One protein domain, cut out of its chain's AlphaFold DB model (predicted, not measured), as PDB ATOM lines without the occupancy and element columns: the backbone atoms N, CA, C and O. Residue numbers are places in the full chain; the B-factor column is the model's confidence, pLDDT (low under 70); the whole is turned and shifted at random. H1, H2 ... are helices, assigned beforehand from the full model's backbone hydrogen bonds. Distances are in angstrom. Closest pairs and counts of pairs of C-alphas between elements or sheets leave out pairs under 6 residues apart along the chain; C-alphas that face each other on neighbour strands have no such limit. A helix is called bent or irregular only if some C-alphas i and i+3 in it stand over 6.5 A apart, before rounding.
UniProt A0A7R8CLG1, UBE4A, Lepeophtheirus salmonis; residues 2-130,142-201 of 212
ATOM      1  N   LEU A   2     191.061 210.962 186.092       30.16
ATOM      2  CA  LEU A   2     192.274 210.407 186.741       30.16
ATOM      3  C   LEU A   2     192.529 208.891 186.563       30.16
ATOM      4  O   LEU A   2     193.671 208.453 186.615       30.16
ATOM      5  N   LEU A   3     191.492 208.073 186.332       33.88
ATOM      6  CA  LEU A   3     191.667 206.639 186.030       33.88
ATOM      7  C   LEU A   3     192.135 206.395 184.578       33.88
ATOM      8  O   LEU A   3     192.721 205.363 184.280       33.88
ATOM      9  N   PHE A   4     191.859 207.353 183.686       36.44
ATOM     10  CA  PHE A   4     192.020 207.251 182.231       36.44
ATOM     11  C   PHE A   4     193.425 207.656 181.772       36.44
ATOM     12  O   PHE A   4     194.014 206.972 180.941       36.44
ATOM     13  N   GLU A   5     194.009 208.693 182.377       34.72
ATOM     14  CA  GLU A   5     195.415 209.074 182.146       34.72
ATOM     15  C   GLU A   5     196.384 207.957 182.563       34.72
ATOM     16  O   GLU A   5     197.431 207.767 181.952       34.72
ATOM     17  N   ARG A   6     195.988 207.145 183.551       33.34
ATOM     18  CA  ARG A   6     196.750 205.979 184.015       33.34
ATOM     19  C   ARG A   6     196.663 204.776 183.064       33.34
ATOM     20  O   ARG A   6     197.579 203.967 183.034       33.34
ATOM     21  N   LEU A   7     195.589 204.672 182.275       34.88
ATOM     22  CA  LEU A   7     195.366 203.592 181.300       34.88
ATOM     23  C   LEU A   7     196.074 203.845 179.960       34.88
ATOM     24  O   LEU A   7     196.519 202.898 179.320       34.88
ATOM     25  N   ILE A   8     196.223 205.111 179.560       40.78
ATOM     26  CA  ILE A   8     196.969 205.509 178.352       40.78
ATOM     27  C   ILE A   8     198.487 205.315 178.545       40.78
ATOM     28  O   ILE A   8     199.209 205.092 177.577       40.78
ATOM     29  N   GLY A   9     198.971 205.360 179.794       38.34
ATOM     30  CA  GLY A   9     200.398 205.300 180.119       38.34
ATOM     31  C   GLY A   9     201.043 203.909 180.152       38.34
ATOM     32  O   GLY A   9     202.260 203.842 180.007       38.34
ATOM     33  N   GLU A  10     200.291 202.811 180.334       37.97
ATOM     34  CA  GLU A  10     200.923 201.504 180.623       37.97
ATOM     35  C   GLU A  10     200.445 200.295 179.802       37.97
ATOM     36  O   GLU A  10     201.196 199.325 179.722       37.97
ATOM     37  N   ASN A  11     199.277 200.300 179.143       47.44
ATOM     38  CA  ASN A  11     198.917 199.195 178.239       47.44
ATOM     39  C   ASN A  11     197.691 199.510 177.360       47.44
ATOM     40  O   ASN A  11     196.600 199.743 177.881       47.44
ATOM     41  N   PHE A  12     197.835 199.454 176.032       48.53
ATOM     42  CA  PHE A  12     196.748 199.749 175.079       48.53
ATOM     43  C   PHE A  12     195.631 198.687 175.052       48.53
ATOM     44  O   PHE A  12     194.542 198.962 174.549       48.53
ATOM     45  N   ASP A  13     195.857 197.503 175.624       43.50
ATOM     46  CA  ASP A  13     194.886 196.401 175.607       43.50
ATOM     47  C   ASP A  13     193.662 196.657 176.507       43.50
ATOM     48  O   ASP A  13     192.535 196.289 176.164       43.50
ATOM     49  N   ALA A  14     193.845 197.335 177.645       43.59
ATOM     50  CA  ALA A  14     192.765 197.575 178.604       43.59
ATOM     51  C   ALA A  14     191.715 198.608 178.117       43.59
ATOM     52  O   ALA A  14     190.519 198.328 178.240       43.59
ATOM     53  N   PRO A  15     192.095 199.754 177.509       49.91
ATOM     54  CA  PRO A  15     191.145 200.687 176.892       49.91
ATOM     55  C   PRO A  15     190.336 200.079 175.738       49.91
ATOM     56  O   PRO A  15     189.140 200.342 175.618       49.91
ATOM     57  N   ILE A  16     190.972 199.245 174.905       49.94
ATOM     58  CA  ILE A  16     190.320 198.575 173.768       49.94
ATOM     59  C   ILE A  16     189.310 197.544 174.277       49.94
ATOM     60  O   ILE A  16     188.167 197.531 173.820       49.94
ATOM     61  N   SER A  17     189.686 196.738 175.275       46.31
ATOM     62  CA  SER A  17     188.773 195.779 175.903       46.31
ATOM     63  C   SER A  17     187.568 196.465 176.554       46.31
ATOM     64  O   SER A  17     186.464 195.937 176.462       46.31
ATOM     65  N   TYR A  18     187.749 197.637 177.173       52.59
ATOM     66  CA  TYR A  18     186.649 198.418 177.748       52.59
ATOM     67  C   TYR A  18     185.710 198.981 176.675       52.59
ATOM     68  O   TYR A  18     184.496 198.875 176.822       52.59
ATOM     69  N   LEU A  19     186.242 199.540 175.581       52.69
ATOM     70  CA  LEU A  19     185.422 200.027 174.465       52.69
ATOM     71  C   LEU A  19     184.638 198.894 173.801       52.69
ATOM     72  O   LEU A  19     183.468 199.076 173.488       52.69
ATOM     73  N   ILE A  20     185.249 197.720 173.639       51.97
ATOM     74  CA  ILE A  20     184.583 196.510 173.144       51.97
ATOM     75  C   ILE A  20     183.452 196.091 174.093       51.97
ATOM     76  O   ILE A  20     182.317 195.912 173.654       51.97
ATOM     77  N   ASP A  21     183.729 195.989 175.393       51.22
ATOM     78  CA  ASP A  21     182.723 195.621 176.393       51.22
ATOM     79  C   ASP A  21     181.574 196.636 176.460       51.22
ATOM     80  O   ASP A  21     180.414 196.236 176.552       51.22
ATOM     81  N   SER A  22     181.877 197.935 176.369       50.84
ATOM     82  CA  SER A  22     180.895 199.028 176.329       50.84
ATOM     83  C   SER A  22     180.047 198.957 175.048       50.84
ATOM     84  O   SER A  22     178.821 199.003 175.111       50.84
ATOM     85  N   TYR A  23     180.672 198.720 173.891       50.31
ATOM     86  CA  TYR A  23     180.012 198.649 172.581       50.31
ATOM     87  C   TYR A  23     179.052 197.464 172.429       50.31
ATOM     88  O   TYR A  23     178.030 197.583 171.756       50.31
ATOM     89  N   PHE A  24     179.368 196.315 173.039       46.31
ATOM     90  CA  PHE A  24     178.518 195.120 172.963       46.31
ATOM     91  C   PHE A  24     177.513 195.003 174.117       46.31
ATOM     92  O   PHE A  24     176.479 194.357 173.939       46.31
ATOM     93  N   LYS A  25     177.767 195.623 175.282       42.81
ATOM     94  CA  LYS A  25     176.808 195.643 176.406       42.81
ATOM     95  C   LYS A  25     175.813 196.798 176.322       42.81
ATOM     96  O   LYS A  25     174.718 196.677 176.873       42.81
ATOM     97  N   ILE A  26     176.162 197.899 175.659       38.25
ATOM     98  CA  ILE A  26     175.341 199.107 175.616       38.25
ATOM     99  C   ILE A  26     174.781 199.286 174.207       38.25
ATOM    100  O   ILE A  26     175.484 199.277 173.203       38.25
ATOM    101  N   HIS A  27     173.462 199.415 174.151       38.31
ATOM    102  CA  HIS A  27     172.678 199.658 172.951       38.31
ATOM    103  C   HIS A  27     173.324 200.743 172.044       38.31
ATOM    104  O   HIS A  27     173.777 201.760 172.575       38.31
ATOM    105  N   PRO A  28     173.293 200.615 170.696       40.16
ATOM    106  CA  PRO A  28     173.942 201.535 169.737       40.16
ATOM    107  C   PRO A  28     173.612 203.033 169.875       40.16
ATOM    108  O   PRO A  28     174.243 203.873 169.242       40.16
ATOM    109  N   SER A  29     172.597 203.378 170.665       39.53
ATOM    110  CA  SER A  29     172.134 204.741 170.923       39.53
ATOM    111  C   SER A  29     172.937 205.495 171.988       39.53
ATOM    112  O   SER A  29     172.616 206.649 172.257       39.53
ATOM    113  N   MET A  30     173.943 204.879 172.613       38.22
ATOM    114  CA  MET A  30     174.762 205.517 173.648       38.22
ATOM    115  C   MET A  30     176.237 205.571 173.256       38.22
ATOM    116  O   MET A  30     177.088 205.040 173.953       38.22
ATOM    117  N   TYR A  31     176.546 206.255 172.156       47.81
ATOM    118  CA  TYR A  31     177.850 206.904 172.067       47.81
ATOM    119  C   TYR A  31     177.785 208.171 172.908       47.81
ATOM    120  O   TYR A  31     176.999 209.070 172.601       47.81
ATOM    121  N   ASN A  32     178.582 208.255 173.970       52.88
ATOM    122  CA  ASN A  32     178.844 209.553 174.581       52.88
ATOM    123  C   ASN A  32     179.980 210.256 173.806       52.88
ATOM    124  O   ASN A  32     180.863 209.618 173.235       52.88
ATOM    125  N   GLU A  33     179.954 211.589 173.764       50.34
ATOM    126  CA  GLU A  33     180.955 212.428 173.073       50.34
ATOM    127  C   GLU A  33     182.410 212.130 173.493       50.34
ATOM    128  O   GLU A  33     183.347 212.368 172.728       50.34
ATOM    129  N   ALA A  34     182.614 211.565 174.689       51.44
ATOM    130  CA  ALA A  34     183.933 211.205 175.200       51.44
ATOM    131  C   ALA A  34     184.511 209.949 174.518       51.44
ATOM    132  O   ALA A  34     185.689 209.941 174.167       51.44
ATOM    133  N   GLU A  35     183.699 208.918 174.266       56.91
ATOM    134  CA  GLU A  35     184.120 207.712 173.535       56.91
ATOM    135  C   GLU A  35     184.451 208.033 172.070       56.91
ATOM    136  O   GLU A  35     185.447 207.548 171.534       56.91
ATOM    137  N   TYR A  36     183.673 208.914 171.435       55.16
ATOM    138  CA  TYR A  36     183.938 209.368 170.066       55.16
ATOM    139  C   TYR A  36     185.216 210.217 169.967       55.16
ATOM    140  O   TYR A  36     186.021 210.031 169.050       55.16
ATOM    141  N   SER A  37     185.432 211.115 170.934       56.81
ATOM    142  CA  SER A  37     186.662 211.910 171.040       56.81
ATOM    143  C   SER A  37     187.899 211.031 171.246       56.81
ATOM    144  O   SER A  37     188.912 211.252 170.593       56.81
ATOM    145  N   LEU A  38     187.799 209.979 172.064       60.00
ATOM    146  CA  LEU A  38     188.891 209.031 172.298       60.00
ATOM    147  C   LEU A  38     189.254 208.243 171.033       60.00
ATOM    148  O   LEU A  38     190.429 208.090 170.715       60.00
ATOM    149  N   VAL A  39     188.251 207.771 170.285       59.44
ATOM    150  CA  VAL A  39     188.476 207.087 169.004       59.44
ATOM    151  C   VAL A  39     189.183 208.020 168.018       59.44
ATOM    152  O   VAL A  39     190.146 207.604 167.381       59.44
ATOM    153  N   LYS A  40     188.777 209.293 167.938       59.75
ATOM    154  CA  LYS A  40     189.474 210.302 167.122       59.75
ATOM    155  C   LYS A  40     190.918 210.540 167.568       59.75
ATOM    156  O   LYS A  40     191.802 210.589 166.719       59.75
ATOM    157  N   GLU A  41     191.159 210.671 168.871       62.84
ATOM    158  CA  GLU A  41     192.498 210.861 169.447       62.84
ATOM    159  C   GLU A  41     193.425 209.686 169.095       62.84
ATOM    160  O   GLU A  41     194.570 209.893 168.698       62.84
ATOM    161  N   LEU A  42     192.909 208.454 169.173       59.62
ATOM    162  CA  LEU A  42     193.637 207.231 168.829       59.62
ATOM    163  C   LEU A  42     193.905 207.123 167.317       59.62
ATOM    164  O   LEU A  42     195.003 206.750 166.914       59.62
ATOM    165  N   ILE A  43     192.943 207.486 166.464       59.28
ATOM    166  CA  ILE A  43     193.111 207.463 164.997       59.28
ATOM    167  C   ILE A  43     194.178 208.462 164.541       59.28
ATOM    168  O   ILE A  43     195.015 208.132 163.701       59.28
ATOM    169  N   ASN A  44     194.203 209.657 165.136       62.88
ATOM    170  CA  ASN A  44     195.152 210.717 164.782       62.88
ATOM    171  C   ASN A  44     196.624 210.351 165.062       62.88
ATOM    172  O   ASN A  44     197.524 211.067 164.625       62.88
ATOM    173  N   GLN A  45     196.889 209.246 165.766       62.09
ATOM    174  CA  GLN A  45     198.238 208.740 166.041       62.09
ATOM    175  C   GLN A  45     198.777 207.780 164.955       62.09
ATOM    176  O   GLN A  45     199.934 207.361 165.042       62.09
ATOM    177  N   GLY A  46     197.997 207.464 163.906       59.56
ATOM    178  CA  GLY A  46     198.472 206.843 162.655       59.56
ATOM    179  C   GLY A  46     197.831 205.497 162.268       59.56
ATOM    180  O   GLY A  46     197.190 204.823 163.074       59.56
ATOM    181  N   GLU A  47     198.062 205.061 161.017       58.66
ATOM    182  CA  GLU A  47     197.425 203.884 160.379       58.66
ATOM    183  C   GLU A  47     197.544 202.573 161.183       58.66
ATOM    184  O   GLU A  47     196.596 201.789 161.252       58.66
ATOM    185  N   SER A  48     198.690 202.327 161.834       63.16
ATOM    186  CA  SER A  48     198.891 201.098 162.623       63.16
ATOM    187  C   SER A  48     198.012 201.040 163.879       63.16
ATOM    188  O   SER A  48     197.666 199.948 164.338       63.16
ATOM    189  N   LEU A  49     197.624 202.199 164.425       63.59
ATOM    190  CA  LEU A  49     196.763 202.280 165.602       63.59
ATOM    191  C   LEU A  49     195.295 202.070 165.220       63.59
ATOM    192  O   LEU A  49     194.589 201.337 165.911       63.59
ATOM    193  N   SER A  50     194.878 202.593 164.062       66.62
ATOM    194  CA  SER A  50     193.558 202.331 163.471       66.62
ATOM    195  C   SER A  50     193.302 200.835 163.276       66.62
ATOM    196  O   SER A  50     192.229 200.345 163.629       66.62
ATOM    197  N   GLN A  51     194.293 200.070 162.806       78.19
ATOM    198  CA  GLN A  51     194.163 198.613 162.674       78.19
ATOM    199  C   GLN A  51     194.119 197.899 164.030       78.19
ATOM    200  O   GLN A  51     193.236 197.070 164.245       78.19
ATOM    201  N   LYS A  52     195.026 198.237 164.960       72.00
ATOM    202  CA  LYS A  52     195.048 197.657 166.318       72.00
ATOM    203  C   LYS A  52     193.739 197.888 167.071       72.00
ATOM    204  O   LYS A  52     193.299 197.008 167.802       72.00
ATOM    205  N   PHE A  53     193.115 199.044 166.867       74.25
ATOM    206  CA  PHE A  53     191.817 199.377 167.435       74.25
ATOM    207  C   PHE A  53     190.667 198.641 166.733       74.25
ATOM    208  O   PHE A  53     189.830 198.017 167.385       74.25
ATOM    209  N   MET A  54     190.620 198.690 165.398       77.06
ATOM    210  CA  MET A  54     189.472 198.188 164.640       77.06
ATOM    211  C   MET A  54     189.426 196.672 164.523       77.06
ATOM    212  O   MET A  54     188.338 196.105 164.544       77.06
ATOM    213  N   TYR A  55     190.563 195.993 164.371       85.12
ATOM    214  CA  TYR A  55     190.572 194.564 164.047       85.12
ATOM    215  C   TYR A  55     189.917 193.704 165.137       85.12
ATOM    216  O   TYR A  55     189.087 192.874 164.772       85.12
ATOM    217  N   PRO A  56     190.160 193.934 166.442       80.56
ATOM    218  CA  PRO A  56     189.445 193.223 167.501       80.56
ATOM    219  C   PRO A  56     187.921 193.404 167.438       80.56
ATOM    220  O   PRO A  56     187.175 192.437 167.583       80.56
ATOM    221  N   ILE A  57     187.445 194.626 167.164       76.12
ATOM    222  CA  ILE A  57     186.011 194.911 166.998       76.12
ATOM    223  C   ILE A  57     185.469 194.128 165.795       76.12
ATOM    224  O   ILE A  57     184.444 193.454 165.895       76.12
ATOM    225  N   LEU A  58     186.175 194.176 164.663       82.69
ATOM    226  CA  LEU A  58     185.786 193.479 163.439       82.69
ATOM    227  C   LEU A  58     185.808 191.955 163.596       82.69
ATOM    228  O   LEU A  58     184.921 191.299 163.055       82.69
ATOM    229  N   ASP A  59     186.736 191.392 164.368       83.81
ATOM    230  CA  ASP A  59     186.782 189.961 164.683       83.81
ATOM    231  C   ASP A  59     185.553 189.514 165.476       83.81
ATOM    232  O   ASP A  59     184.948 188.489 165.148       83.81
ATOM    233  N   ILE A  60     185.122 190.301 166.465       78.00
ATOM    234  CA  ILE A  60     183.916 189.992 167.245       78.00
ATOM    235  C   ILE A  60     182.674 190.053 166.355       78.00
ATOM    236  O   ILE A  60     181.856 189.133 166.379       78.00
ATOM    237  N   ILE A  61     182.552 191.089 165.520       77.69
ATOM    238  CA  ILE A  61     181.427 191.224 164.582       77.69
ATOM    239  C   ILE A  61     181.434 190.081 163.562       77.69
ATOM    240  O   ILE A  61     180.401 189.465 163.308       77.69
ATOM    241  N   SER A  62     182.599 189.759 163.000       83.88
ATOM    242  CA  SER A  62     182.775 188.673 162.031       83.88
ATOM    243  C   SER A  62     182.384 187.320 162.624       83.88
ATOM    244  O   SER A  62     181.722 186.524 161.949       83.88
ATOM    245  N   LYS A  63     182.740 187.073 163.892       81.81
ATOM    246  CA  LYS A  63     182.351 185.873 164.639       81.81
ATOM    247  C   LYS A  63     180.850 185.834 164.924       81.81
ATOM    248  O   LYS A  63     180.222 184.825 164.636       81.81
ATOM    249  N   ALA A  64     180.263 186.938 165.384       77.19
ATOM    250  CA  ALA A  64     178.821 187.031 165.616       77.19
ATOM    251  C   ALA A  64     178.014 186.761 164.336       77.19
ATOM    252  O   ALA A  64     177.038 186.020 164.364       77.19
ATOM    253  N   ILE A  65     178.461 187.301 163.194       78.62
ATOM    254  CA  ILE A  65     177.869 186.990 161.889       78.62
ATOM    255  C   ILE A  65     178.067 185.508 161.556       78.62
ATOM    256  O   ILE A  65     177.147 184.899 161.029       78.62
ATOM    257  N   GLN A  66     179.238 184.918 161.834       83.44
ATOM    258  CA  GLN A  66     179.510 183.499 161.562       83.44
ATOM    259  C   GLN A  66     178.523 182.564 162.240       83.44
ATOM    260  O   GLN A  66     178.028 181.635 161.607       83.44
ATOM    261  N   ASP A  67     178.322 182.806 163.531       79.88
ATOM    262  CA  ASP A  67     177.564 181.940 164.422       79.88
ATOM    263  C   ASP A  67     176.051 182.142 164.207       79.88
ATOM    264  O   ASP A  67     175.233 181.315 164.608       79.88
ATOM    265  N   GLU A  68     175.669 183.225 163.524       77.62
ATOM    266  CA  GLU A  68     174.303 183.508 163.117       77.62
ATOM    267  C   GLU A  68     173.870 182.656 161.916       77.62
ATOM    268  O   GLU A  68     174.425 182.734 160.814       77.62
ATOM    269  N   THR A  69     172.800 181.881 162.111       76.44
ATOM    270  CA  THR A  69     172.191 181.103 161.031       76.44
ATOM    271  C   THR A  69     171.545 182.014 159.985       76.44
ATOM    272  O   THR A  69     171.021 183.089 160.286       76.44
ATOM    273  N   THR A  70     171.487 181.549 158.739       72.06
ATOM    274  CA  THR A  70     170.726 182.216 157.672       72.06
ATOM    275  C   THR A  70     169.269 182.468 158.068       72.06
ATOM    276  O   THR A  70     168.725 183.524 157.759       72.06
ATOM    277  N   TYR A  71     168.637 181.514 158.757       70.19
ATOM    278  CA  TYR A  71     167.249 181.644 159.190       70.19
ATOM    279  C   TYR A  71     167.073 182.836 160.132       70.19
ATOM    280  O   TYR A  71     166.274 183.720 159.844       70.19
ATOM    281  N   THR A  72     167.896 182.928 161.180       70.75
ATOM    282  CA  THR A  72     167.870 184.050 162.133       70.75
ATOM    283  C   THR A  72     168.202 185.392 161.480       70.75
ATOM    284  O   THR A  72     167.604 186.410 161.831       70.75
ATOM    285  N   ALA A  73     169.092 185.398 160.481       69.31
ATOM    286  CA  ALA A  73     169.433 186.606 159.734       69.31
ATOM    287  C   ALA A  73     168.281 187.120 158.843       69.31
ATOM    288  O   ALA A  73     168.194 188.316 158.572       69.31
ATOM    289  N   ILE A  74     167.391 186.240 158.378       70.38
ATOM    290  CA  ILE A  74     166.293 186.591 157.463       70.38
ATOM    291  C   ILE A  74     164.971 186.795 158.220       70.38
ATOM    292  O   ILE A  74     164.184 187.664 157.849       70.38
ATOM    293  N   SER A  75     164.710 186.042 159.293       66.31
ATOM    294  CA  SER A  75     163.391 185.955 159.942       66.31
ATOM    295  C   SER A  75     163.047 187.089 160.919       66.31
ATOM    296  O   SER A  75     161.972 187.057 161.514       66.31
ATOM    297  N   GLY A  76     163.899 188.111 161.076       56.28
ATOM    298  CA  GLY A  76     163.436 189.412 161.584       56.28
ATOM    299  C   GLY A  76     164.112 189.995 162.824       56.28
ATOM    300  O   GLY A  76     163.623 191.002 163.326       56.28
ATOM    301  N   ASN A  77     165.227 189.446 163.313       56.09
ATOM    302  CA  ASN A  77     166.067 190.169 164.278       56.09
ATOM    303  C   ASN A  77     167.503 189.638 164.270       56.09
ATOM    304  O   ASN A  77     167.889 188.879 165.161       56.09
ATOM    305  N   PRO A  78     168.304 189.996 163.255       62.84
ATOM    306  CA  PRO A  78     169.652 189.478 163.185       62.84
ATOM    307  C   PRO A  78     170.471 190.079 164.326       62.84
ATOM    308  O   PRO A  78     170.518 191.304 164.477       62.84
ATOM    309  N   LEU A  79     171.153 189.238 165.100       58.78
ATOM    310  CA  LEU A  79     172.116 189.664 166.121       58.78
ATOM    311  C   LEU A  79     173.222 190.522 165.500       58.78
ATOM    312  O   LEU A  79     173.769 191.419 166.141       58.78
ATOM    313  N   SER A  80     173.513 190.283 164.222       63.12
ATOM    314  CA  SER A  80     174.476 191.062 163.460       63.12
ATOM    315  C   SER A  80     173.986 192.470 163.101       63.12
ATOM    316  O   SER A  80     174.816 193.358 162.928       63.12
ATOM    317  N   VAL A  81     172.676 192.747 163.032       66.19
ATOM    318  CA  VAL A  81     172.158 194.045 162.553       66.19
ATOM    319  C   VAL A  81     172.565 195.226 163.434       66.19
ATOM    320  O   VAL A  81     173.022 196.226 162.874       66.19
ATOM    321  N   PRO A  82     172.438 195.176 164.773       65.62
ATOM    322  CA  PRO A  82     172.949 196.235 165.637       65.62
ATOM    323  C   PRO A  82     174.452 196.459 165.448       65.62
ATOM    324  O   PRO A  82     174.866 197.594 165.242       65.62
ATOM    325  N   ALA A  83     175.250 195.388 165.408       65.19
ATOM    326  CA  ALA A  83     176.697 195.468 165.206       65.19
ATOM    327  C   ALA A  83     177.072 196.091 163.845       65.19
ATOM    328  O   ALA A  83     177.915 196.983 163.764       65.19
ATOM    329  N   ILE A  84     176.392 195.679 162.774       67.81
ATOM    330  CA  ILE A  84     176.554 196.214 161.418       67.81
ATOM    331  C   ILE A  84     176.139 197.691 161.358       67.81
ATOM    332  O   ILE A  84     176.846 198.510 160.774       67.81
ATOM    333  N   ARG A  85     175.020 198.074 161.988       70.81
ATOM    334  CA  ARG A  85     174.593 199.482 162.060       70.81
ATOM    335  C   ARG A  85     175.608 200.337 162.802       70.81
ATOM    336  O   ARG A  85     175.912 201.435 162.345       70.81
ATOM    337  N   SER A  86     176.164 199.822 163.890       68.44
ATOM    338  CA  SER A  86     177.167 200.533 164.668       68.44
ATOM    339  C   SER A  86     178.483 200.727 163.892       68.44
ATOM    340  O   SER A  86     179.146 201.746 164.082       68.44
ATOM    341  N   LEU A  87     178.831 199.841 162.947       71.50
ATOM    342  CA  LEU A  87     179.974 200.051 162.039       71.50
ATOM    343  C   LEU A  87     179.815 201.292 161.159       71.50
ATOM    344  O   LEU A  87     180.803 201.967 160.877       71.50
ATOM    345  N   LYS A  88     178.588 201.650 160.765       72.62
ATOM    346  CA  LYS A  88     178.336 202.825 159.915       72.62
ATOM    347  C   LYS A  88     178.900 204.119 160.515       72.62
ATOM    348  O   LYS A  88     179.334 204.986 159.766       72.62
ATOM    349  N   HIS A  89     178.901 204.252 161.842       70.62
ATOM    350  CA  HIS A  89     179.413 205.442 162.530       70.62
ATOM    351  C   HIS A  89     180.940 205.565 162.452       70.62
ATOM    352  O   HIS A  89     181.470 206.674 162.422       70.62
ATOM    353  N   PHE A  90     181.637 204.432 162.368       69.88
ATOM    354  CA  PHE A  90     183.091 204.372 162.250       69.88
ATOM    355  C   PHE A  90     183.573 204.544 160.810       69.88
ATOM    356  O   PHE A  90     184.561 205.236 160.567       69.88
ATOM    357  N   LEU A  91     182.833 203.987 159.848       75.62
ATOM    358  CA  LEU A  91     183.140 204.034 158.411       75.62
ATOM    359  C   LEU A  91     182.865 205.409 157.767       75.62
ATOM    360  O   LEU A  91     182.495 205.502 156.599       75.62
ATOM    361  N   VAL A  92     183.010 206.485 158.541       74.31
ATOM    362  CA  VAL A  92     182.992 207.881 158.078       74.31
ATOM    363  C   VAL A  92     184.416 208.446 158.005       74.31
ATOM    364  O   VAL A  92     184.664 209.364 157.231       74.31
ATOM    365  N   GLN A  93     185.352 207.903 158.793       76.94
ATOM    366  CA  GLN A  93     186.760 208.309 158.792       76.94
ATOM    367  C   GLN A  93     187.550 207.473 157.781       76.94
ATOM    368  O   GLN A  93     187.420 206.246 157.780       76.94
ATOM    369  N   GLU A  94     188.369 208.110 156.942       81.25
ATOM    370  CA  GLU A  94     189.061 207.432 155.833       81.25
ATOM    371  C   GLU A  94     190.020 206.338 156.337       81.25
ATOM    372  O   GLU A  94     189.919 205.201 155.885       81.25
ATOM    373  N   ASP A  95     190.832 206.611 157.364       79.62
ATOM    374  CA  ASP A  95     191.818 205.658 157.913       79.62
ATOM    375  C   ASP A  95     191.177 204.414 158.559       79.62
ATOM    376  O   ASP A  95     191.665 203.282 158.450       79.62
ATOM    377  N   ILE A  96     190.040 204.608 159.234       79.06
ATOM    378  CA  ILE A  96     189.240 203.516 159.807       79.06
ATOM    379  C   ILE A  96     188.593 202.694 158.701       79.06
ATOM    380  O   ILE A  96     188.556 201.464 158.760       79.06
ATOM    381  N   THR A  97     188.090 203.381 157.682       84.50
ATOM    382  CA  THR A  97     187.446 202.755 156.536       84.50
ATOM    383  C   THR A  97     188.444 201.941 155.721       84.50
ATOM    384  O   THR A  97     188.145 200.824 155.295       84.50
ATOM    385  N   GLU A  98     189.655 202.451 155.556       87.12
ATOM    386  CA  GLU A  98     190.766 201.712 154.982       87.12
ATOM    387  C   GLU A  98     191.109 200.479 155.817       87.12
ATOM    388  O   GLU A  98     191.181 199.380 155.269       87.12
ATOM    389  N   SER A  99     191.269 200.628 157.134       87.06
ATOM    390  CA  SER A  99     191.552 199.498 158.027       87.06
ATOM    391  C   SER A  99     190.475 198.416 157.904       87.06
ATOM    392  O   SER A  99     190.785 197.228 157.796       87.06
ATOM    393  N   PHE A 100     189.209 198.827 157.832       87.69
ATOM    394  CA  PHE A 100     188.077 197.946 157.572       87.69
ATOM    395  C   PHE A 100     188.170 197.240 156.211       87.69
ATOM    396  O   PHE A 100     187.924 196.036 156.128       87.69
ATOM    397  N   LEU A 101     188.534 197.945 155.139       90.44
ATOM    398  CA  LEU A 101     188.708 197.335 153.819       90.44
ATOM    399  C   LEU A 101     189.858 196.329 153.807       90.44
ATOM    400  O   LEU A 101     189.676 195.217 153.315       90.44
ATOM    401  N   LEU A 102     191.002 196.681 154.397       91.94
ATOM    402  CA  LEU A 102     192.171 195.807 154.519       91.94
ATOM    403  C   LEU A 102     191.848 194.529 155.302       91.94
ATOM    404  O   LEU A 102     192.209 193.442 154.859       91.94
ATOM    405  N   TYR A 103     191.082 194.642 156.392       91.75
ATOM    406  CA  TYR A 103     190.583 193.492 157.156       91.75
ATOM    407  C   TYR A 103     189.769 192.514 156.291       91.75
ATOM    408  O   TYR A 103     189.760 191.306 156.526       91.75
ATOM    409  N   ASN A 104     189.077 193.031 155.273       92.00
ATOM    410  CA  ASN A 104     188.227 192.240 154.396       92.00
ATOM    411  C   ASN A 104     188.964 191.585 153.227       92.00
ATOM    412  O   ASN A 104     188.338 190.796 152.520       92.00
ATOM    413  N   PHE A 105     190.252 191.843 153.004       93.75
ATOM    414  CA  PHE A 105     191.011 191.060 152.029       93.75
ATOM    415  C   PHE A 105     191.304 189.657 152.585       93.75
ATOM    416  O   PHE A 105     191.696 189.515 153.746       93.75
ATOM    417  N   PRO A 106     191.142 188.593 151.779       93.38
ATOM    418  CA  PRO A 106     191.596 187.268 152.175       93.38
ATOM    419  C   PRO A 106     193.083 187.274 152.549       93.38
ATOM    420  O   PRO A 106     193.911 187.830 151.833       93.38
ATOM    421  N   LYS A 107     193.437 186.601 153.648       86.75
ATOM    422  CA  LYS A 107     194.822 186.557 154.160       86.75
ATOM    423  C   LYS A 107     195.790 185.772 153.259       86.75
ATOM    424  O   LYS A 107     197.000 185.897 153.407       86.75
ATOM    425  N   SER A 108     195.269 184.932 152.361       86.38
ATOM    426  CA  SER A 108     196.072 184.122 151.438       86.38
ATOM    427  C   SER A 108     196.362 184.878 150.142       86.38
ATOM    428  O   SER A 108     195.449 185.422 149.525       86.38
ATOM    429  N   SER A 109     197.609 184.817 149.666       76.75
ATOM    430  CA  SER A 109     198.017 185.349 148.357       76.75
ATOM    431  C   SER A 109     197.432 184.576 147.167       76.75
ATOM    432  O   SER A 109     197.438 185.072 146.044       76.75
ATOM    433  N   THR A 110     196.897 183.375 147.404       84.62
ATOM    434  CA  THR A 110     196.254 182.506 146.402       84.62
ATOM    435  C   THR A 110     194.772 182.295 146.723       84.62
ATOM    436  O   THR A 110     194.233 181.191 146.618       84.62
ATOM    437  N   ALA A 111     194.108 183.360 147.176       88.12
ATOM    438  CA  ALA A 111     192.717 183.308 147.602       88.12
ATOM    439  C   ALA A 111     191.782 182.821 146.486       88.12
ATOM    440  O   ALA A 111     191.804 183.314 145.355       88.12
ATOM    441  N   ARG A 112     190.913 181.874 146.829       91.00
ATOM    442  CA  ARG A 112     189.830 181.389 145.969       91.00
ATOM    443  C   ARG A 112     188.556 182.176 146.252       91.00
ATOM    444  O   ARG A 112     188.421 182.817 147.292       91.00
ATOM    445  N   GLY A 113     187.558 182.044 145.379       90.25
ATOM    446  CA  GLY A 113     186.255 182.684 145.585       90.25
ATOM    447  C   GLY A 113     185.599 182.391 146.946       90.25
ATOM    448  O   GLY A 113     184.972 183.273 147.522       90.25
ATOM    449  N   VAL A 114     185.798 181.187 147.502       90.06
ATOM    450  CA  VAL A 114     185.297 180.811 148.843       90.06
ATOM    451  C   VAL A 114     185.987 181.567 149.986       90.06
ATOM    452  O   VAL A 114     185.430 181.719 151.069       90.06
ATOM    453  N   ASP A 115     187.202 182.059 149.770       93.56
ATOM    454  CA  ASP A 115     187.914 182.820 150.791       93.56
ATOM    455  C   ASP A 115     187.335 184.235 150.889       93.56
ATOM    456  O   ASP A 115     187.182 184.749 151.995       93.56
ATOM    457  N   TYR A 116     186.878 184.809 149.768       93.19
ATOM    458  CA  TYR A 116     186.120 186.063 149.760       93.19
ATOM    459  C   TYR A 116     184.775 185.937 150.470       93.19
ATOM    460  O   TYR A 116     184.418 186.842 151.212       93.19
ATOM    461  N   SER A 117     184.049 184.820 150.331       90.06
ATOM    462  CA  SER A 117     182.787 184.623 151.069       90.06
ATOM    463  C   SER A 117     182.975 184.512 152.584       90.06
ATOM    464  O   SER A 117     182.016 184.664 153.332       90.06
ATOM    465  N   ARG A 118     184.199 184.239 153.053       91.19
ATOM    466  CA  ARG A 118     184.523 184.101 154.480       91.19
ATOM    467  C   ARG A 118     184.955 185.406 155.142       91.19
ATOM    468  O   ARG A 118     185.076 185.408 156.364       91.19
ATOM    469  N   THR A 119     185.179 186.475 154.384       91.75
ATOM    470  CA  THR A 119     185.490 187.804 154.934       91.75
ATOM    471  C   THR A 119     184.237 188.402 155.580       91.75
ATOM    472  O   THR A 119     183.135 187.901 155.357       91.75
ATOM    473  N   LEU A 120     184.361 189.461 156.383       87.75
ATOM    474  CA  LEU A 120     183.198 190.065 157.046       87.75
ATOM    475  C   LEU A 120     182.175 190.577 156.018       87.75
ATOM    476  O   LEU A 120     181.006 190.208 156.093       87.75
ATOM    477  N   ILE A 121     182.611 191.334 155.006       86.88
ATOM    478  CA  ILE A 121     181.765 191.778 153.886       86.88
ATOM    479  C   ILE A 121     181.214 190.566 153.133       86.88
ATOM    480  O   ILE A 121     180.023 190.516 152.830       86.88
ATOM    481  N   GLY A 122     182.051 189.564 152.853       87.69
ATOM    482  CA  GLY A 122     181.632 188.356 152.151       87.69
ATOM    483  C   GLY A 122     180.508 187.615 152.862       87.69
ATOM    484  O   GLY A 122     179.512 187.264 152.234       87.69
ATOM    485  N   ARG A 123     180.614 187.430 154.178       84.38
ATOM    486  CA  ARG A 123     179.594 186.756 154.991       84.38
ATOM    487  C   ARG A 123     178.267 187.493 154.974       84.38
ATOM    488  O   ARG A 123     177.232 186.843 154.946       84.38
ATOM    489  N   LEU A 124     178.293 188.824 154.944       79.81
ATOM    490  CA  LEU A 124     177.088 189.646 154.828       79.81
ATOM    491  C   LEU A 124     176.434 189.512 153.453       79.81
ATOM    492  O   LEU A 124     175.220 189.347 153.359       79.81
ATOM    493  N   LEU A 125     177.238 189.544 152.389       80.19
ATOM    494  CA  LEU A 125     176.746 189.491 151.010       80.19
ATOM    495  C   LEU A 125     176.324 188.085 150.560       80.19
ATOM    496  O   LEU A 125     175.566 187.956 149.604       80.19
ATOM    497  N   THR A 126     176.811 187.033 151.217       81.69
ATOM    498  CA  THR A 126     176.530 185.634 150.841       81.69
ATOM    499  C   THR A 126     175.341 185.016 151.568       81.69
ATOM    500  O   THR A 126     175.002 183.862 151.305       81.69
ATOM    501  N   ARG A 127     174.656 185.767 152.441       79.00
ATOM    502  CA  ARG A 127     173.413 185.304 153.072       79.00
ATOM    503  C   ARG A 127     172.344 185.062 152.004       79.00
ATOM    504  O   ARG A 127     171.958 185.968 151.272       79.00
ATOM    505  N   SER A 128     171.862 183.824 151.922       76.31
ATOM    506  CA  SER A 128     170.838 183.395 150.965       76.31
ATOM    507  C   SER A 128     169.953 182.322 151.593       76.31
ATOM    508  O   SER A 128     170.443 181.574 152.429       76.31
ATOM    509  N   CYS A 129     168.695 182.175 151.164       70.69
ATOM    510  CA  CYS A 129     167.854 181.043 151.595       70.69
ATOM    511  C   CYS A 129     168.257 179.701 150.988       70.69
ATOM    512  O   CYS A 129     167.676 178.679 151.361       70.69
ATOM    513  N   ILE A 130     169.182 179.697 150.028       73.38
ATOM    514  CA  ILE A 130     169.619 178.469 149.387       73.38
ATOM    515  C   ILE A 130     170.456 177.704 150.416       73.38
ATOM    516  O   ILE A 130     171.407 178.276 150.958       73.38
ATOM    517  N   GLU A 142     161.591 172.302 153.578       68.62
ATOM    518  CA  GLU A 142     161.400 170.933 154.092       68.62
ATOM    519  C   GLU A 142     160.556 170.052 153.154       68.62
ATOM    520  O   GLU A 142     160.867 168.878 152.957       68.62
ATOM    521  N   LYS A 143     159.465 170.591 152.582       72.56
ATOM    522  CA  LYS A 143     158.544 169.847 151.695       72.56
ATOM    523  C   LYS A 143     157.930 170.737 150.599       72.56
ATOM    524  O   LYS A 143     156.706 170.860 150.544       72.56
ATOM    525  N   PRO A 144     158.728 171.333 149.692       68.00
ATOM    526  CA  PRO A 144     158.243 172.309 148.711       68.00
ATOM    527  C   PRO A 144     157.105 171.771 147.832       68.00
ATOM    528  O   PRO A 144     156.177 172.508 147.520       68.00
ATOM    529  N   SER A 145     157.114 170.474 147.503       77.00
ATOM    530  CA  SER A 145     156.059 169.823 146.709       77.00
ATOM    531  C   SER A 145     154.761 169.542 147.476       77.00
ATOM    532  O   SER A 145     153.765 169.181 146.858       77.00
ATOM    533  N   ARG A 146     154.765 169.642 148.812       79.44
ATOM    534  CA  ARG A 146     153.594 169.380 149.675       79.44
ATOM    535  C   ARG A 146     153.075 170.637 150.376       79.44
ATOM    536  O   ARG A 146     152.062 170.564 151.067       79.44
ATOM    537  N   SER A 147     153.756 171.771 150.221       80.31
ATOM    538  CA  SER A 147     153.330 173.053 150.778       80.31
ATOM    539  C   SER A 147     152.158 173.634 149.990       80.31
ATOM    540  O   SER A 147     152.117 173.563 148.762       80.31
ATOM    541  N   SER A 148     151.207 174.252 150.692       85.38
ATOM    542  CA  SER A 148     150.108 174.969 150.038       85.38
ATOM    543  C   SER A 148     150.617 176.220 149.308       85.38
ATOM    544  O   SER A 148     151.613 176.825 149.718       85.38
ATOM    545  N   LEU A 149     149.903 176.662 148.266       83.31
ATOM    546  CA  LEU A 149     150.220 177.911 147.560       83.31
ATOM    547  C   LEU A 149     150.257 179.123 148.504       83.31
ATOM    548  O   LEU A 149     151.123 179.984 148.359       83.31
ATOM    549  N   MET A 150     149.365 179.155 149.498       84.62
ATOM    550  CA  MET A 150     149.300 180.219 150.500       84.62
ATOM    551  C   MET A 150     150.543 180.221 151.401       84.62
ATOM    552  O   MET A 150     151.155 181.266 151.601       84.62
ATOM    553  N   SER A 151     150.978 179.047 151.873       80.31
ATOM    554  CA  SER A 151     152.204 178.904 152.671       80.31
ATOM    555  C   SER A 151     153.443 179.329 151.878       80.31
ATOM    556  O   SER A 151     154.291 180.048 152.395       80.31
ATOM    557  N   ILE A 152     153.521 178.953 150.597       80.75
ATOM    558  CA  ILE A 152     154.620 179.354 149.706       80.75
ATOM    559  C   ILE A 152     154.644 180.876 149.513       80.75
ATOM    560  O   ILE A 152     155.717 181.482 149.539       80.75
ATOM    561  N   GLN A 153     153.486 181.508 149.307       83.94
ATOM    562  CA  GLN A 153     153.393 182.965 149.167       83.94
ATOM    563  C   GLN A 153     153.807 183.688 150.448       83.94
ATOM    564  O   GLN A 153     154.552 184.665 150.376       83.94
ATOM    565  N   GLN A 154     153.381 183.187 151.607       82.00
ATOM    566  CA  GLN A 154     153.766 183.749 152.895       82.00
ATOM    567  C   GLN A 154     155.281 183.658 153.115       82.00
ATOM    568  O   GLN A 154     155.914 184.672 153.409       82.00
ATOM    569  N   TRP A 155     155.888 182.494 152.863       77.56
ATOM    570  CA  TRP A 155     157.339 182.322 152.976       77.56
ATOM    571  C   TRP A 155     158.103 183.241 152.031       77.56
ATOM    572  O   TRP A 155     159.078 183.856 152.444       77.56
ATOM    573  N   LYS A 156     157.649 183.392 150.780       79.25
ATOM    574  CA  LYS A 156     158.254 184.334 149.826       79.25
ATOM    575  C   LYS A 156     158.187 185.776 150.320       79.25
ATOM    576  O   LYS A 156     159.157 186.508 150.143       79.25
ATOM    577  N   ALA A 157     157.071 186.186 150.922       81.94
ATOM    578  CA  ALA A 157     156.900 187.541 151.435       81.94
ATOM    579  C   ALA A 157     157.791 187.815 152.657       81.94
ATOM    580  O   ALA A 157     158.420 188.869 152.731       81.94
ATOM    581  N   GLU A 158     157.868 186.875 153.599       78.12
ATOM    582  CA  GLU A 158     158.748 186.971 154.771       78.12
ATOM    583  C   GLU A 158     160.226 186.957 154.358       78.12
ATOM    584  O   GLU A 158     160.999 187.823 154.768       78.12
ATOM    585  N   PHE A 159     160.600 186.040 153.465       75.38
ATOM    586  CA  PHE A 159     161.947 185.925 152.915       75.38
ATOM    587  C   PHE A 159     162.378 187.166 152.137       75.38
ATOM    588  O   PHE A 159     163.470 187.681 152.369       75.38
ATOM    589  N   GLY A 160     161.523 187.643 151.227       77.06
ATOM    590  CA  GLY A 160     161.799 188.826 150.419       77.06
ATOM    591  C   GLY A 160     162.108 190.019 151.312       77.06
ATOM    592  O   GLY A 160     163.168 190.615 151.188       77.06
ATOM    593  N   LYS A 161     161.268 190.267 152.325       79.19
ATOM    594  CA  LYS A 161     161.498 191.343 153.301       79.19
ATOM    595  C   LYS A 161     162.811 191.183 154.076       79.19
ATOM    596  O   LYS A 161     163.516 192.171 154.283       79.19
ATOM    597  N   GLY A 162     163.137 189.968 154.518       76.00
ATOM    598  CA  GLY A 162     164.373 189.691 155.255       76.00
ATOM    599  C   GLY A 162     165.628 189.915 154.411       76.00
ATOM    600  O   GLY A 162     166.554 190.604 154.843       76.00
ATOM    601  N   LEU A 163     165.639 189.398 153.179       76.94
ATOM    602  CA  LEU A 163     166.735 189.636 152.242       76.94
ATOM    603  C   LEU A 163     166.851 191.099 151.835       76.94
ATOM    604  O   LEU A 163     167.963 191.618 151.834       76.94
ATOM    605  N   ASP A 164     165.740 191.764 151.530       78.75
ATOM    606  CA  ASP A 164     165.738 193.178 151.156       78.75
ATOM    607  C   ASP A 164     166.342 194.027 152.281       78.75
ATOM    608  O   ASP A 164     167.127 194.940 152.022       78.75
ATOM    609  N   SER A 165     166.045 193.692 153.541       76.19
ATOM    610  CA  SER A 165     166.638 194.332 154.719       76.19
ATOM    611  C   SER A 165     168.154 194.104 154.801       76.19
ATOM    612  O   SER A 165     168.913 195.067 154.939       76.19
ATOM    613  N   LEU A 166     168.621 192.859 154.650       73.50
ATOM    614  CA  LEU A 166     170.053 192.525 154.669       73.50
ATOM    615  C   LEU A 166     170.821 193.172 153.509       73.50
ATOM    616  O   LEU A 166     171.893 193.741 153.716       73.50
ATOM    617  N   GLN A 167     170.267 193.136 152.298       76.31
ATOM    618  CA  GLN A 167     170.861 193.758 151.116       76.31
ATOM    619  C   GLN A 167     170.886 195.279 151.241       76.31
ATOM    620  O   GLN A 167     171.901 195.902 150.925       76.31
ATOM    621  N   SER A 168     169.815 195.881 151.765       75.31
ATOM    622  CA  SER A 168     169.767 197.316 152.046       75.31
ATOM    623  C   SER A 168     170.826 197.712 153.068       75.31
ATOM    624  O   SER A 168     171.497 198.720 152.877       75.31
ATOM    625  N   LEU A 169     171.043 196.916 154.116       69.56
ATOM    626  CA  LEU A 169     172.134 197.139 155.068       69.56
ATOM    627  C   LEU A 169     173.499 197.006 154.391       69.56
ATOM    628  O   LEU A 169     174.331 197.896 154.541       69.56
ATOM    629  N   GLY A 170     173.701 195.960 153.586       70.12
ATOM    630  CA  GLY A 170     174.918 195.755 152.803       70.12
ATOM    631  C   GLY A 170     175.256 196.958 151.911       70.12
ATOM    632  O   GLY A 170     176.373 197.479 151.917       70.12
ATOM    633  N   TYR A 171     174.259 197.455 151.185       73.12
ATOM    634  CA  TYR A 171     174.394 198.604 150.296       73.12
ATOM    635  C   TYR A 171     174.594 199.926 151.054       73.12
ATOM    636  O   TYR A 171     175.493 200.701 150.722       73.12
ATOM    637  N   LEU A 172     173.770 200.194 152.071       65.38
ATOM    638  CA  LEU A 172     173.762 201.463 152.804       65.38
ATOM    639  C   LEU A 172     174.963 201.630 153.733       65.38
ATOM    640  O   LEU A 172     175.336 202.768 154.020       65.38
ATOM    641  N   ILE A 173     175.533 200.531 154.227       65.00
ATOM    642  CA  ILE A 173     176.622 200.562 155.211       65.00
ATOM    643  C   ILE A 173     177.976 200.390 154.533       65.00
ATOM    644  O   ILE A 173     178.937 201.018 154.969       65.00
ATOM    645  N   TYR A 174     178.053 199.624 153.442       66.88
ATOM    646  CA  TYR A 174     179.329 199.332 152.794       66.88
ATOM    647  C   TYR A 174     179.420 199.982 151.417       66.88
ATOM    648  O   TYR A 174     180.147 200.951 151.243       66.88
ATOM    649  N   LEU A 175     178.671 199.528 150.418       68.88
ATOM    650  CA  LEU A 175     178.971 199.933 149.038       68.88
ATOM    651  C   LEU A 175     178.779 201.434 148.771       68.88
ATOM    652  O   LEU A 175     179.620 202.053 148.124       68.88
ATOM    653  N   ASN A 176     177.709 202.042 149.280       73.00
ATOM    654  CA  ASN A 176     177.409 203.443 148.991       73.00
ATOM    655  C   ASN A 176     178.366 204.427 149.708       73.00
ATOM    656  O   ASN A 176     178.880 205.322 149.034       73.00
ATOM    657  N   PRO A 177     178.679 204.280 151.014       74.38
ATOM    658  CA  PRO A 177     179.670 205.137 151.672       74.38
ATOM    659  C   PRO A 177     181.093 204.927 151.142       74.38
ATOM    660  O   PRO A 177     181.770 205.904 150.833       74.38
ATOM    661  N   LEU A 178     181.529 203.672 150.968       80.44
ATOM    662  CA  LEU A 178     182.903 203.347 150.561       80.44
ATOM    663  C   LEU A 178     183.252 203.911 149.175       80.44
ATOM    664  O   LEU A 178     184.340 204.440 148.966       80.44
ATOM    665  N   LEU A 179     182.313 203.856 148.226       81.25
ATOM    666  CA  LEU A 179     182.528 204.374 146.869       81.25
ATOM    667  C   LEU A 179     182.501 205.908 146.779       81.25
ATOM    668  O   LEU A 179     182.914 206.457 145.754       81.25
ATOM    669  N   LYS A 180     182.007 206.588 147.820       83.06
ATOM    670  CA  LYS A 180     181.897 208.054 147.906       83.06
ATOM    671  C   LYS A 180     182.993 208.709 148.748       83.06
ATOM    672  O   LYS A 180     183.043 209.934 148.796       83.06
ATOM    673  N   GLN A 181     183.836 207.920 149.411       84.12
ATOM    674  CA  GLN A 181     184.991 208.413 150.159       84.12
ATOM    675  C   GLN A 181     186.175 208.771 149.239       84.12
ATOM    676  O   GLN A 181     186.043 208.813 148.011       84.12
ATOM    677  N   GLY A 182     187.331 209.067 149.841       86.12
ATOM    678  CA  GLY A 182     188.549 209.457 149.149       86.12
ATOM    679  C   GLY A 182     189.093 208.404 148.166       86.12
ATOM    680  O   GLY A 182     188.666 207.240 148.150       86.12
ATOM    681  N   PRO A 183     190.047 208.800 147.298       90.38
ATOM    682  CA  PRO A 183     190.569 207.951 146.226       90.38
ATOM    683  C   PRO A 183     191.118 206.605 146.707       90.38
ATOM    684  O   PRO A 183     190.970 205.600 146.006       90.38
ATOM    685  N   LYS A 184     191.723 206.571 147.901       89.81
ATOM    686  CA  LYS A 184     192.352 205.379 148.480       89.81
ATOM    687  C   LYS A 184     191.311 204.319 148.840       89.81
ATOM    688  O   LYS A 184     191.390 203.184 148.369       89.81
ATOM    689  N   VAL A 185     190.277 204.708 149.584       90.62
ATOM    690  CA  VAL A 185     189.158 203.830 149.964       90.62
ATOM    691  C   VAL A 185     188.399 203.338 148.734       90.62
ATOM    692  O   VAL A 185     188.097 202.144 148.619       90.62
ATOM    693  N   LYS A 186     188.157 204.220 147.761       91.25
ATOM    694  CA  LYS A 186     187.530 203.836 146.491       91.25
ATOM    695  C   LYS A 186     188.361 202.792 145.745       91.25
ATOM    696  O   LYS A 186     187.808 201.794 145.281       91.25
ATOM    697  N   HIS A 187     189.676 202.996 145.648       93.25
ATOM    698  CA  HIS A 187     190.585 202.042 145.015       93.25
ATOM    699  C   HIS A 187     190.535 200.676 145.705       93.25
ATOM    700  O   HIS A 187     190.307 199.672 145.033       93.25
ATOM    701  N   LEU A 188     190.673 200.633 147.034       93.00
ATOM    702  CA  LEU A 188     190.618 199.392 147.813       93.00
ATOM    703  C   LEU A 188     189.279 198.661 147.651       93.00
ATOM    704  O   LEU A 188     189.258 197.442 147.497       93.00
ATOM    705  N   THR A 189     188.169 199.400 147.612       91.50
ATOM    706  CA  THR A 189     186.827 198.835 147.401       91.50
ATOM    707  C   THR A 189     186.712 198.171 146.029       91.50
ATOM    708  O   THR A 189     186.314 197.010 145.928       91.50
ATOM    709  N   VAL A 190     187.093 198.882 144.963       92.31
ATOM    710  CA  VAL A 190     187.049 198.343 143.593       92.31
ATOM    711  C   VAL A 190     188.023 197.179 143.436       92.31
ATOM    712  O   VAL A 190     187.679 196.186 142.798       92.31
ATOM    713  N   LYS A 191     189.204 197.262 144.055       94.50
ATOM    714  CA  LYS A 191     190.193 196.185 144.060       94.50
ATOM    715  C   LYS A 191     189.637 194.923 144.714       94.50
ATOM    716  O   LYS A 191     189.733 193.856 144.123       94.50
ATOM    717  N   TRP A 192     189.001 195.039 145.881       93.44
ATOM    718  CA  TRP A 192     188.382 193.899 146.559       93.44
ATOM    719  C   TRP A 192     187.329 193.212 145.678       93.44
ATOM    720  O   TRP A 192     187.330 191.988 145.544       93.44
ATOM    721  N   ILE A 193     186.466 193.998 145.023       92.00
ATOM    722  CA  ILE A 193     185.452 193.480 144.091       92.00
ATOM    723  C   ILE A 193     186.121 192.799 142.891       92.00
ATOM    724  O   ILE A 193     185.762 191.674 142.544       92.00
ATOM    725  N   GLY A 194     187.097 193.459 142.265       93.50
ATOM    726  CA  GLY A 194     187.812 192.947 141.097       93.50
ATOM    727  C   GLY A 194     188.530 191.632 141.387       93.50
ATOM    728  O   GLY A 194     188.345 190.658 140.656       93.50
ATOM    729  N   ASP A 195     189.276 191.563 142.488       94.75
ATOM    730  CA  ASP A 195     189.998 190.353 142.877       94.75
ATOM    731  C   ASP A 195     189.029 189.209 143.232       94.75
ATOM    732  O   ASP A 195     189.267 188.058 142.859       94.75
ATOM    733  N   CYS A 196     187.893 189.512 143.875       93.31
ATOM    734  CA  CYS A 196     186.830 188.539 144.144       93.31
ATOM    735  C   CYS A 196     186.247 187.952 142.849       93.31
ATOM    736  O   CYS A 196     186.074 186.732 142.732       93.31
ATOM    737  N   LEU A 197     185.965 188.801 141.856       92.69
ATOM    738  CA  LEU A 197     185.464 188.374 140.548       92.69
ATOM    739  C   LEU A 197     186.498 187.519 139.809       92.69
ATOM    740  O   LEU A 197     186.158 186.450 139.301       92.69
ATOM    741  N   MET A 198     187.767 187.933 139.812       92.56
ATOM    742  CA  MET A 198     188.863 187.172 139.208       92.56
ATOM    743  C   MET A 198     189.025 185.793 139.857       92.56
ATOM    744  O   MET A 198     189.101 184.784 139.145       92.56
ATOM    745  N   ALA A 199     188.969 185.720 141.191       92.94
ATOM    746  CA  ALA A 199     189.011 184.469 141.950       92.94
ATOM    747  C   ALA A 199     187.799 183.549 141.687       92.94
ATOM    748  O   ALA A 199     187.858 182.351 141.976       92.94
ATOM    749  N   ASN A 200     186.708 184.084 141.128       90.94
ATOM    750  CA  ASN A 200     185.507 183.349 140.724       90.94
ATOM    751  C   ASN A 200     185.355 183.200 139.198       90.94
ATOM    752  O   ASN A 200     184.342 182.665 138.748       90.94
ATOM    753  N   SER A 201     186.345 183.600 138.393       89.69
ATOM    754  CA  SER A 201     186.279 183.560 136.919       89.69
ATOM    755  C   SER A 201     185.966 182.167 136.346       89.69
ATOM    756  O   SER A 201     185.356 182.044 135.284       89.69
TER     757      SER A 201
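What this domain is: This is residues 2 to 130 and 142 to 201 of the 212 residues of the protein "UBE4A" of Lepeophtheirus salmonis (UniProt A0A7R8CLG1). A long helix, H10, runs along one side of an elongated helical body and helix H4 runs along the other, with H6 and the short H9 packed between them. H7 and H11 lie side by side, H7 packing on H4 and H11 making a corner with the end of H10 at residues 178 to 180, while H1, H2 and H3 make a loosely attached head at one end; at the far end residues 145 to 151, of which 149 to 151 belong to H10, stick out. The printed part has 189 residues with eleven named helices, H1 to H11 in chain order, and no named strand: the class is all helix, with packing part aligned and part crossed. It is only just compact, close to loose, with a radius of gyration of the C-alphas of 19.0 A, and spans 67 by 38 by 27 A.

Where its parts are: H10, residues 149 to 180, is the longest helix, 43.7 A from C-alpha 149 at (150.220, 177.911, 147.560) to C-alpha 180 at (181.897, 208.054, 147.906). It has a kink of 28 degrees near residue 171 and is irregular, but only just: C-alphas 173 and 176 are 6.9 A apart. H4, residues 47 to 67, is 29.9 A long, has a kink of 35 degrees near residue 54 and is also only just irregular, with C-alphas 53 and 56 at 6.6 A. H11, residues 183 to 199, is 23.9 A long and ends at C-alpha 199, (189.011, 184.469, 141.950). H2, residues 13 to 25, is 18.1 A long; H6, residues 80 to 90, 15.9 A; H3, residues 33 to 43, 15.4 A; and H7, residues 94 to 103, 14.1 A. The shorter helices are H1, residues 2 to 8, beginning at C-alpha 2, (192.274, 210.407, 186.741); H5, residues 70 to 74; H8, residues 113 to 117; and H9, residues 120 to 125.

How they stand to each other: H10 and H4 are the hubs, touching four helices each, and are apart from each other. H10 touches H6 with residues 169 to 174 alone, at a shallow tilt of 19 degrees, the same way; the closest C-alphas, of Lys 88 and Ile 173, are 5.5 A apart. It touches H9 at Leu 125 and Gly 170, C-alphas 6.8 A apart, H5 at Ile 74 and Gly 162, 4.3 A, and H11 at Leu 179 and Lys 186, 5.0 A. H4 touches H6 at a shallow tilt of 15 degrees, opposite ways, with the C-alphas of Ile 65 and Ser 80 closest at 5.5 A. H4 touches H7 at a steep tilt of 51 degrees, closest at Gln 51 and Ser 99, C-alphas 5.4 A apart, and H9 at Ser 62 and Leu 120, 5.2 A. H7 touches H11 at a shallow tilt of 16 degrees, the same way, closest at Glu 98 and Val 185, 5.7 A between C-alphas. H8 touches H11 at Gly 113 and Ala 199, C-alphas 4.9 A apart. H3 and H4 touch only at the corner, at Ile 43 and Ser 50, C-alphas 5.4 A apart. H2 is close to H4 but not clearly touching, the C-alphas of Ile 20 and Ile 57 being 6.5 A apart. H1 and H2 only just touch, only at the corner, with 3 pairs of C-alphas within 8 A; the closest, of Leu 7 and Pro 15, are 6.8 A apart. Every O i to N i+4 pair is within hydrogen-bond range in H2, H3, H5, H7, H8, H9 and H11; the counts are 15 of 17 in H4, 4 of 7 in H6, 25 of 28 in H10 and 1 of 3 in H1, where 1 of 4 O i to N i+3 pairs is within range.

The domain as a whole: The two C-alphas farthest apart, of Leu 2 and Ser 145, are 67.5 A apart. Residues 131 to 141 are not printed, and C-alphas 130 and 142 are 12.1 A apart across the cut, in the link from H9 to H10. Of the links that are printed whole, H2 to H3 and H7 to H8 are short and the others tight. The mean pLDDT of the printed part is 72.1; 69 residues are under 70, among them residues 2 to 50 and 75 to 84, and H1 has a mean of 35.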